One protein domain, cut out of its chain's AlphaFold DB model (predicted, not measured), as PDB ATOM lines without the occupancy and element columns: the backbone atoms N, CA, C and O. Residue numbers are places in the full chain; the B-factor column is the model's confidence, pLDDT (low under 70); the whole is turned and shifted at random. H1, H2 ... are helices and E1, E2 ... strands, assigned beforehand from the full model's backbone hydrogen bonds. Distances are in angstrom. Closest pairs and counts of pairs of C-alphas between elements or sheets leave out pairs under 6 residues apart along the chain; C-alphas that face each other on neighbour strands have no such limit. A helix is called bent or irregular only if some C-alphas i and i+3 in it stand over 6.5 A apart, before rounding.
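What this domain is: This is residues 45 to 125 of the 139 residues of an uncharacterized protein of Streptomyces caatingaensis (UniProt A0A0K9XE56). A small twisted sheet of four short strands has H2 packed over one face, and H3 folds back on H2 on the side away from the sheet. H1 packs on H3 near one end of the long axis, while E3 and its turn lie near the other. The printed part has 81 residues, in the order E1 H1 E2 E3 E4 E5 H2 H3; the sheet is mixed, ordered E1 E2 E5 E4. The class is mixed, helices and strands; the whole is compact, with a radius of gyration of the C-alphas of 11.7 A and spans of 33 by 23 by 18 A.

Where its parts are: Find C-alpha 52 at (187.139, 180.019, 240.239), where E1, residues 52 to 55, begins its 10.2 A. Beside it look for E2, 70 to 73, then E5, 94 to 96, and E4, 86 to 88. H2, 99 to 109, runs 15.2 A; H3, 113 to 124, runs 17.8 A to C-alpha 124 at (189.616, 174.051, 223.689). H1 is 58 to 63 and E3 is 77 to 79.

How they stand to each other: E1 and E2 are antiparallel, with N 54 and O 71 at 2.8 A. E2 and E5 are parallel, with N 72 and O 94 at 2.8 A. E5 and E4, a hairpin, are antiparallel, with N 87 and O 95 at 2.8 A. Two layers, a sheet with a helix on one face, place H2 over E5 and E4 at a height of 7.7 A. H2 and H3, a helical hairpin, touch at a steep tilt of 38 degrees, opposite ways; the closest C-alphas, of Ala 107 and Trp 113, are 4.8 A apart. H3 touches H1 with residues 119 to 123 alone, closest at the C-alphas of Val 60 and Ala 119, 5.8 A. H3 is irregular: C-alphas 114 and 117 are 7.4 A apart. Every O i to N i+4 pair is within hydrogen-bond range in H1 and H2, and 6 of 8 in H3. E3 pairs with no named strand, but residues 77 to 78 pair antiparallel with 47 to 48.

The domain as a whole: The C-alphas farthest apart, of Val 62 and Gly 81, are 35.2 A apart. The printed part has no cut and no long link. Look for low confidence at residues 48 to 49, under pLDDT 70.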
ATOM      1  N   PRO A  45     193.853 197.367 241.060       70.56
ATOM      2  CA  PRO A  45     193.506 196.018 241.466       70.56
ATOM      3  C   PRO A  45     192.401 195.467 240.564       70.56
ATOM      4  O   PRO A  45     191.588 196.209 240.011       70.56
ATOM      5  N   VAL A  46     192.373 194.145 240.436       75.56
ATOM      6  CA  VAL A  46     191.289 193.448 239.753       75.56
ATOM      7  C   VAL A  46     190.004 193.591 240.571       75.56
ATOM      8  O   VAL A  46     189.935 193.152 241.720       75.56
ATOM      9  N   GLU A  47     188.972 194.174 239.966       75.62
ATOM     10  CA  GLU A  47     187.609 194.209 240.497       75.62
ATOM     11  C   GLU A  47     186.933 192.895 240.082       75.62
ATOM     12  O   GLU A  47     186.163 192.824 239.126       75.62
ATOM     13  N   ALA A  48     187.335 191.807 240.732       59.94
ATOM     14  CA  ALA A  48     186.902 190.459 240.382       59.94
ATOM     15  C   ALA A  48     185.441 190.202 240.795       59.94
ATOM     16  O   ALA A  48     185.067 190.455 241.943       59.94
ATOM     17  N   SER A  49     184.646 189.600 239.896       61.62
ATOM     18  CA  SER A  49     183.536 188.732 240.325       61.62
ATOM     19  C   SER A  49     184.109 187.489 241.022       61.62
ATOM     20  O   SER A  49     185.314 187.249 240.965       61.62
ATOM     21  N   ASP A  50     183.278 186.699 241.692       76.50
ATOM     22  CA  ASP A  50     183.617 185.408 242.308       76.50
ATOM     23  C   ASP A  50     184.338 184.426 241.356       76.50
ATOM     24  O   ASP A  50     183.751 183.534 240.754       76.50
ATOM     25  N   GLY A  51     185.657 184.588 241.227       87.81
ATOM     26  CA  GLY A  51     186.486 183.782 240.340       87.81
ATOM     27  C   GLY A  51     186.727 182.373 240.865       87.81
ATOM     28  O   GLY A  51     186.860 182.148 242.070       87.81
ATOM     29  N   SER A  52     186.847 181.421 239.946       93.25
ATOM     30  CA  SER A  52     187.139 180.019 240.239       93.25
ATOM     31  C   SER A  52     188.574 179.667 239.859       93.25
ATOM     32  O   SER A  52     188.987 179.868 238.721       93.25
ATOM     33  N   LEU A  53     189.339 179.105 240.798       96.12
ATOM     34  CA  LEU A  53     190.692 178.611 240.524       96.12
ATOM     35  C   LEU A  53     190.644 177.365 239.625       96.12
ATOM     36  O   LEU A  53     189.868 176.441 239.875       96.12
ATOM     37  N   ARG A  54     191.503 177.324 238.607       95.81
ATOM     38  CA  ARG A  54     191.621 176.240 237.629       95.81
ATOM     39  C   ARG A  54     193.082 175.869 237.403       95.81
ATOM     40  O   ARG A  54     193.964 176.728 237.436       95.81
ATOM     41  N   ASP A  55     193.320 174.592 237.123       96.25
ATOM     42  CA  ASP A  55     194.632 174.093 236.714       96.25
ATOM     43  C   ASP A  55     194.853 174.297 235.214       96.25
ATOM     44  O   ASP A  55     193.948 174.108 234.398       96.25
ATOM     45  N   VAL A  56     196.085 174.630 234.834       95.75
ATOM     46  CA  VAL A  56     196.499 174.670 233.429       95.75
ATOM     47  C   VAL A  56     196.696 173.234 232.928       95.75
ATOM     48  O   VAL A  56     197.498 172.504 233.524       95.75
ATOM     49  N   PRO A  57     196.033 172.812 231.832       93.19
ATOM     50  CA  PRO A  57     196.162 171.455 231.302       93.19
ATOM     51  C   PRO A  57     197.600 171.069 230.940       93.19
ATOM     52  O   PRO A  57     198.384 171.889 230.460       93.19
ATOM     53  N   ASP A  58     197.932 169.788 231.098       91.31
ATOM     54  CA  ASP A  58     199.272 169.229 230.878       91.31
ATOM     55  C   ASP A  58     199.868 169.590 229.512       91.31
ATOM     56  O   ASP A  58     201.028 169.991 229.441       91.31
ATOM     57  N   GLY A  59     199.075 169.506 228.437       90.00
ATOM     58  CA  GLY A  59     199.526 169.863 227.089       90.00
ATOM     59  C   GLY A  59     200.001 171.316 226.992       90.00
ATOM     60  O   GLY A  59     201.033 171.594 226.382       90.00
ATOM     61  N   VAL A  60     199.313 172.238 227.670       94.56
ATOM     62  CA  VAL A  60     199.705 173.652 227.739       94.56
ATOM     63  C   VAL A  60     200.952 173.826 228.602       94.56
ATOM     64  O   VAL A  60     201.839 174.586 228.225       94.56
ATOM     65  N   ARG A  61     201.084 173.083 229.711       94.31
ATOM     66  CA  ARG A  61     202.300 173.110 230.549       94.31
ATOM     67  C   ARG A  61     203.534 172.590 229.807       94.31
ATOM     68  O   ARG A  61     204.633 173.087 230.028       94.31
ATOM     69  N   VAL A  62     203.368 171.623 228.905       95.00
ATOM     70  CA  VAL A  62     204.443 171.158 228.009       95.00
ATOM     71  C   VAL A  62     204.794 172.229 226.973       95.00
ATOM     72  O   VAL A  62     205.973 172.460 226.708       95.00
ATOM     73  N   LEU A  63     203.787 172.892 226.397       94.19
ATOM     74  CA  LEU A  63     203.975 173.955 225.408       94.19
ATOM     75  C   LEU A  63     204.642 175.210 226.006       94.19
ATOM     76  O   LEU A  63     205.483 175.835 225.355       94.19
ATOM     77  N   LEU A  64     204.255 175.579 227.229       96.44
ATOM     78  CA  LEU A  64     204.645 176.796 227.943       96.44
ATOM     79  C   LEU A  64     205.178 176.447 229.348       96.44
ATOM     80  O   LEU A  64     204.517 176.719 230.350       96.44
ATOM     81  N   PRO A  65     206.390 175.876 229.457       95.81
ATOM     82  CA  PRO A  65     206.912 175.344 230.721       95.81
ATOM     83  C   PRO A  65     207.214 176.407 231.786       95.81
ATOM     84  O   PRO A  65     207.415 176.069 232.948       95.81
ATOM     85  N   THR A  66     207.281 177.682 231.398       96.75
ATOM     86  CA  THR A  66     207.527 178.823 232.293       96.75
ATOM     87  C   THR A  66     206.253 179.594 232.648       96.75
ATOM     88  O   THR A  66     206.334 180.576 233.384       96.75
ATOM     89  N   ALA A  67     205.089 179.189 232.128       96.12
ATOM     90  CA  ALA A  67     203.815 179.812 232.470       96.12
ATOM     91  C   ALA A  67     203.358 179.420 233.892       96.12
ATOM     92  O   ALA A  67     203.767 178.372 234.405       96.12
ATOM     93  N   PRO A  68     202.473 180.216 234.520       97.00
ATOM     94  CA  PRO A  68     201.747 179.806 235.717       97.00
ATOM     95  C   PRO A  68     201.065 178.446 235.533       97.00
ATOM     96  O   PRO A  68     200.579 178.121 234.451       97.00
ATOM     97  N   THR A  69     201.007 177.651 236.600       97.38
ATOM     98  CA  THR A  69     200.360 176.327 236.582       97.38
ATOM     99  C   THR A  69     198.864 176.387 236.867       97.38
ATOM    100  O   THR A  69     198.173 175.390 236.671       97.38
ATOM    101  N   THR A  70     198.370 177.533 237.328       97.31
ATOM    102  CA  THR A  70     196.964 177.783 237.642       97.31
ATOM    103  C   THR A  70     196.538 179.155 237.129       97.31
ATOM    104  O   THR A  70     197.369 180.034 236.883       97.31
ATOM    105  N   TYR A  71     195.232 179.334 236.964       97.06
ATOM    106  CA  TYR A  71     194.601 180.608 236.635       97.06
ATOM    107  C   TYR A  71     193.257 180.730 237.361       97.06
ATOM    108  O   TYR A  71     192.700 179.737 237.829       97.06
ATOM    109  N   VAL A  72     192.741 181.948 237.475       96.94
ATOM    110  CA  VAL A  72     191.416 182.240 238.023       96.94
ATOM    111  C   VAL A  72     190.488 182.609 236.870       96.94
ATOM    112  O   VAL A  72     190.727 183.573 236.142       96.94
ATOM    113  N   GLU A  73     189.442 181.814 236.691       95.19
ATOM    114  CA  GLU A  73     188.400 182.010 235.686       95.19
ATOM    115  C   GLU A  73     187.273 182.872 236.265       95.19
ATOM    116  O   GLU A  73     186.818 182.614 237.380       95.19
ATOM    117  N   HIS A  74     186.828 183.881 235.524       94.75
ATOM    118  CA  HIS A  74     185.745 184.787 235.905       94.75
ATOM    119  C   HIS A  74     184.686 184.859 234.810       94.75
ATOM    120  O   HIS A  74     185.020 184.840 233.631       94.75
ATOM    121  N   ASP A  75     183.429 185.098 235.178       92.62
ATOM    122  CA  ASP A  75     182.400 185.461 234.193       92.62
ATOM    123  C   ASP A  75     182.634 186.872 233.626       92.62
ATOM    124  O   ASP A  75     182.313 187.171 232.475       92.62
ATOM    125  N   ARG A  76     183.196 187.766 234.450       92.44
ATOM    126  CA  ARG A  76     183.574 189.129 234.073       92.44
ATOM    127  C   ARG A  76     184.796 189.585 234.854       92.44
ATOM    128  O   ARG A  76     184.891 189.381 236.063       92.44
ATOM    129  N   LEU A  77     185.687 190.281 234.160       91.44
ATOM    130  CA  LEU A  77     186.897 190.861 234.716       91.44
ATOM    131  C   LEU A  77     186.938 192.346 234.372       91.44
ATOM    132  O   LEU A  77     186.926 192.710 233.197       91.44
ATOM    133  N   THR A  78     186.996 193.200 235.390       91.12
ATOM    134  CA  THR A  78     187.063 194.653 235.220       91.12
ATOM    135  C   THR A  78     188.253 195.213 235.994       91.12
ATOM    136  O   THR A  78     188.583 194.747 237.086       91.12
ATOM    137  N   VAL A  79     188.941 196.184 235.401       86.50
ATOM    138  CA  VAL A  79     190.041 196.918 236.032       86.50
ATOM    139  C   VAL A  79     189.842 198.397 235.745       86.50
ATOM    140  O   VAL A  79     189.832 198.804 234.582       86.50
ATOM    141  N   ALA A  80     189.676 199.201 236.797       86.31
ATOM    142  CA  ALA A  80     189.403 200.635 236.685       86.31
ATOM    143  C   ALA A  80     188.219 200.944 235.741       86.31
ATOM    144  O   ALA A  80     188.269 201.881 234.942       86.31
ATOM    145  N   GLY A  81     187.161 200.127 235.804       85.62
ATOM    146  CA  GLY A  81     185.971 200.270 234.959       85.62
ATOM    147  C   GLY A  81     186.111 199.787 233.507       85.62
ATOM    148  O   GLY A  81     185.158 199.930 232.744       85.62
ATOM    149  N   VAL A  82     187.251 199.209 233.110       86.69
ATOM    150  CA  VAL A  82     187.455 198.613 231.778       86.69
ATOM    151  C   VAL A  82     187.331 197.097 231.861       86.69
ATOM    152  O   VAL A  82     188.030 196.468 232.654       86.69
ATOM    153  N   GLU A  83     186.456 196.506 231.046       90.19
ATOM    154  CA  GLU A  83     186.350 195.048 230.926       90.19
ATOM    155  C   GLU A  83     187.535 194.470 230.140       90.19
ATOM    156  O   GLU A  83     187.956 195.031 229.127       90.19
ATOM    157  N   LEU A  84     188.079 193.353 230.624       92.50
ATOM    158  CA  LEU A  84     189.255 192.689 230.070       92.50
ATOM    159  C   LEU A  84     188.991 191.198 229.862       92.50
ATOM    160  O   LEU A  84     188.327 190.562 230.675       92.50
ATOM    161  N   ASP A  85     189.623 190.624 228.840       95.12
ATOM    162  CA  ASP A  85     189.607 189.171 228.632       95.12
ATOM    163  C   ASP A  85     190.592 188.438 229.552       95.12
ATOM    164  O   ASP A  85     190.413 187.262 229.876       95.12
ATOM    165  N   TRP A  86     191.665 189.123 229.964       96.50
ATOM    166  CA  TRP A  86     192.674 188.590 230.874       96.50
ATOM    167  C   TRP A  86     193.492 189.685 231.564       96.50
ATOM    168  O   TRP A  86     193.652 190.799 231.057       96.50
ATOM    169  N   ARG A  87     194.063 189.348 232.723       94.81
ATOM    170  CA  ARG A  87     194.997 190.182 233.489       94.81
ATOM    171  C   ARG A  87     195.965 189.294 234.267       94.81
ATOM    172  O   ARG A  87     195.539 188.471 235.064       94.81
ATOM    173  N   LEU A  88     197.267 189.510 234.082       93.31
ATOM    174  CA  LEU A  88     198.309 188.922 234.932       93.31
ATOM    175  C   LEU A  88     198.733 189.922 236.011       93.31
ATOM    176  O   LEU A  88     199.369 190.926 235.689       93.31
ATOM    177  N   THR A  89     198.382 189.688 237.269       90.88
ATOM    178  CA  THR A  89     198.689 190.600 238.377       90.88
ATOM    179  C   THR A  89     200.182 190.573 238.756       90.88
ATOM    180  O   THR A  89     200.893 189.627 238.407       90.88
ATOM    181  N   PRO A  90     200.706 191.606 239.449       87.00
ATOM    182  CA  PRO A  90     202.123 191.668 239.833       87.00
ATOM    183  C   PRO A  90     202.609 190.511 240.724       87.00
ATOM    184  O   PRO A  90     203.791 190.180 240.705       87.00
ATOM    185  N   ASP A  91     201.712 189.886 241.484       86.81
ATOM    186  CA  ASP A  91     201.952 188.683 242.293       86.81
ATOM    187  C   ASP A  91     201.913 187.376 241.476       86.81
ATOM    188  O   ASP A  91     202.138 186.298 242.022       86.81
ATOM    189  N   GLY A  92     201.701 187.463 240.159       90.25
ATOM    190  CA  GLY A  92     201.802 186.341 239.227       90.25
ATOM    191  C   GLY A  92     200.510 185.552 239.029       90.25
ATOM    192  O   GLY A  92     200.547 184.501 238.388       90.25
ATOM    193  N   VAL A  93     199.374 186.040 239.536       94.62
ATOM    194  CA  VAL A  93     198.073 185.390 239.343       94.62
ATOM    195  C   VAL A  93     197.480 185.805 238.000       94.62
ATOM    196  O   VAL A  93     197.345 186.988 237.680       94.62
ATOM    197  N   LEU A  94     197.137 184.814 237.180       96.81
ATOM    198  CA  LEU A  94     196.442 185.039 235.918       96.81
ATOM    199  C   LEU A  94     194.932 184.982 236.145       96.81
ATOM    200  O   LEU A  94     194.412 183.941 236.528       96.81
ATOM    201  N   HIS A  95     194.244 186.076 235.848       96.88
ATOM    202  CA  HIS A  95     192.790 186.168 235.784       96.88
ATOM    203  C   HIS A  95     192.343 186.190 234.322       96.88
ATOM    204  O   HIS A  95     192.987 186.859 233.510       96.88
ATOM    205  N   ALA A  96     191.255 185.504 233.976       96.94
ATOM    206  CA  ALA A  96     190.714 185.501 232.615       96.94
ATOM    207  C   ALA A  96     189.204 185.244 232.579       96.94
ATOM    208  O   ALA A  96     188.658 184.650 233.507       96.94
ATOM    209  N   THR A  97     188.554 185.667 231.496       96.19
ATOM    210  CA  THR A  97     187.114 185.457 231.248       96.19
ATOM    211  C   THR A  97     186.815 184.538 230.070       96.19
ATOM    212  O   THR A  97     185.688 184.086 229.899       96.19
ATOM    213  N   THR A  98     187.822 184.247 229.246       94.94
ATOM    214  CA  THR A  98     187.703 183.415 228.043       94.94
ATOM    215  C   THR A  98     188.902 182.479 227.919       94.94
ATOM    216  O   THR A  98     189.975 182.757 228.467       94.94
ATOM    217  N   LEU A  99     188.759 181.372 227.180       95.06
ATOM    218  CA  LEU A  99     189.877 180.451 226.924       95.06
ATOM    219  C   LEU A  99     190.993 181.139 226.130       95.06
ATOM    220  O   LEU A  99     192.176 180.918 226.386       95.06
ATOM    221  N   GLU A 100     190.633 182.026 225.210       97.12
ATOM    222  CA  GLU A 100     191.555 182.853 224.445       97.12
ATOM    223  C   GLU A 100     192.298 183.841 225.351       97.12
ATOM    224  O   GLU A 100     193.503 184.043 225.181       97.12
ATOM    225  N   GLY A 101     191.613 184.410 226.348       97.75
ATOM    226  CA  GLY A 101     192.209 185.232 227.398       97.75
ATOM    227  C   GLY A 101     193.213 184.447 228.244       97.75
ATOM    228  O   GLY A 101     194.344 184.903 228.435       97.75
ATOM    229  N   VAL A 102     192.859 183.229 228.673       98.00
ATOM    230  CA  VAL A 102     193.788 182.312 229.361       98.00
ATOM    231  C   VAL A 102     195.010 182.045 228.481       98.00
ATOM    232  O   VAL A 102     196.146 182.210 228.923       98.00
ATOM    233  N   ALA A 103     194.801 181.694 227.210       98.12
ATOM    234  CA  ALA A 103     195.874 181.394 226.270       98.12
ATOM    235  C   ALA A 103     196.822 182.586 226.059       98.12
ATOM    236  O   ALA A 103     198.047 182.429 226.078       98.12
ATOM    237  N   ALA A 104     196.263 183.785 225.882       98.06
ATOM    238  CA  ALA A 104     197.008 185.030 225.748       98.06
ATOM    239  C   ALA A 104     197.818 185.338 227.014       98.06
ATOM    240  O   ALA A 104     199.012 185.630 226.915       98.06
ATOM    241  N   GLY A 105     197.203 185.211 228.191       97.81
ATOM    242  CA  GLY A 105     197.844 185.465 229.476       97.81
ATOM    243  C   GLY A 105     198.975 184.491 229.801       97.81
ATOM    244  O   GLY A 105     200.053 184.923 230.210       97.81
ATOM    245  N   LEU A 106     198.788 183.191 229.551       98.12
ATOM    246  CA  LEU A 106     199.835 182.180 229.744       98.12
ATOM    247  C   LEU A 106     201.001 182.393 228.772       98.12
ATOM    248  O   LEU A 106     202.165 182.367 229.178       98.12
ATOM    249  N   ALA A 107     200.709 182.648 227.494       97.44
ATOM    250  CA  ALA A 107     201.732 182.918 226.487       97.44
ATOM    251  C   ALA A 107     202.509 184.208 226.793       97.44
ATOM    252  O   ALA A 107     203.723 184.259 226.584       97.44
ATOM    253  N   TRP A 108     201.829 185.235 227.307       96.75
ATOM    254  CA  TRP A 108     202.454 186.461 227.793       96.75
ATOM    255  C   TRP A 108     203.375 186.189 228.986       96.75
ATOM    256  O   TRP A 108     204.553 186.543 228.928       96.75
ATOM    257  N   ALA A 109     202.875 185.512 230.024       96.44
ATOM    258  CA  ALA A 109     203.633 185.193 231.235       96.44
ATOM    259  C   ALA A 109     204.898 184.372 230.935       96.44
ATOM    260  O   ALA A 109     205.949 184.602 231.526       96.44
ATOM    261  N   ALA A 110     204.817 183.461 229.963       95.94
ATOM    262  CA  ALA A 110     205.940 182.643 229.518       95.94
ATOM    263  C   ALA A 110     206.913 183.361 228.557       95.94
ATOM    264  O   ALA A 110     207.940 182.787 228.198       95.94
ATOM    265  N   GLY A 111     206.610 184.581 228.096       94.19
ATOM    266  CA  GLY A 111     207.419 185.298 227.097       94.19
ATOM    267  C   GLY A 111     207.303 184.739 225.669       94.19
ATOM    268  O   GLY A 111     208.164 184.990 224.824       94.19
ATOM    269  N   HIS A 112     206.239 183.991 225.377       94.50
ATOM    270  CA  HIS A 112     206.015 183.264 224.125       94.50
ATOM    271  C   HIS A 112     204.697 183.662 223.438       94.50
ATOM    272  O   HIS A 112     203.946 182.808 222.976       94.50
ATOM    273  N   TRP A 113     204.431 184.966 223.312       94.31
ATOM    274  CA  TRP A 113     203.187 185.528 222.748       94.31
ATOM    275  C   TRP A 113     202.714 184.915 221.415       94.31
ATOM    276  O   TRP A 113     201.512 184.816 221.153       94.31
ATOM    277  N   SER A 114     203.642 184.491 220.551       94.31
ATOM    278  CA  SER A 114     203.311 183.852 219.270       94.31
ATOM    279  C   SER A 114     202.564 182.525 219.433       94.31
ATOM    280  O   SER A 114     201.784 182.169 218.557       94.31
ATOM    281  N   ARG A 115     202.755 181.820 220.557       94.19
ATOM    282  CA  ARG A 115     202.146 180.513 220.845       94.19
ATOM    283  C   ARG A 115     200.724 180.592 221.401       94.19
ATOM    284  O   ARG A 115     200.136 179.555 221.686       94.19
ATOM    285  N   ARG A 116     200.142 181.789 221.554       97.50
ATOM    286  CA  ARG A 116     198.797 181.948 222.145       97.50
ATOM    287  C   ARG A 116     197.705 181.170 221.401       97.50
ATOM    288  O   ARG A 116     196.780 180.689 222.031       97.50
ATOM    289  N   PHE A 117     197.829 180.988 220.086       95.25
ATOM    290  CA  PHE A 117     196.855 180.213 219.309       95.25
ATOM    291  C   PHE A 117     197.016 178.698 219.497       95.25
ATOM    292  O   PHE A 117     196.023 177.990 219.608       95.25
ATOM    293  N   GLU A 118     198.256 178.203 219.597       94.88
ATOM    294  CA  GLU A 118     198.532 176.799 219.946       94.88
ATOM    295  C   GLU A 118     198.003 176.478 221.354       94.88
ATOM    296  O   GLU A 118     197.392 175.435 221.571       94.88
ATOM    297  N   ALA A 119     198.197 177.401 222.303       95.88
ATOM    298  CA  ALA A 119     197.666 177.277 223.654       95.88
ATOM    299  C   ALA A 119     196.128 177.292 223.673       95.88
ATOM    300  O   ALA A 119     195.543 176.459 224.359       95.88
ATOM    301  N   ALA A 120     195.477 178.168 222.899       95.94
ATOM    302  CA  ALA A 120     194.017 178.195 222.778       95.94
ATOM    303  C   ALA A 120     193.470 176.865 222.237       95.94
ATOM    304  O   ALA A 120     192.579 176.283 222.845       95.94
ATOM    305  N   ALA A 121     194.083 176.313 221.185       93.50
ATOM    306  CA  ALA A 121     193.679 175.020 220.629       93.50
ATOM    307  C   ALA A 121     193.802 173.865 221.643       93.50
ATOM    308  O   ALA A 121     192.959 172.970 221.669       93.50
ATOM    309  N   LEU A 122     194.840 173.877 222.488       92.88
ATOM    310  CA  LEU A 122     195.016 172.891 223.563       92.88
ATOM    311  C   LEU A 122     194.044 173.094 224.734       92.88
ATOM    312  O   LEU A 122     193.716 172.127 225.416       92.88
ATOM    313  N   LEU A 123     193.621 174.331 225.002       93.00
ATOM    314  CA  LEU A 123     192.622 174.645 226.027       93.00
ATOM    315  C   LEU A 123     191.210 174.252 225.576       93.00
ATOM    316  O   LEU A 123     190.452 173.712 226.378       93.00
ATOM    317  N   GLU A 124     190.876 174.483 224.305       90.94
ATOM    318  CA  GLU A 124     189.616 174.051 223.689       90.94
ATOM    319  C   GLU A 124     189.512 172.526 223.604       90.94
ATOM    320  O   GLU A 124     188.458 171.954 223.882       90.94
ATOM    321  N   ASP A 125     190.608 171.857 223.232       84.94
ATOM    322  CA  ASP A 125     190.660 170.406 223.089       84.94
ATOM    323  C   ASP A 125     191.966 169.827 223.670       84.94
ATOM    324  O   ASP A 125     192.957 169.615 222.955       84.94
TER     325      ASP A 125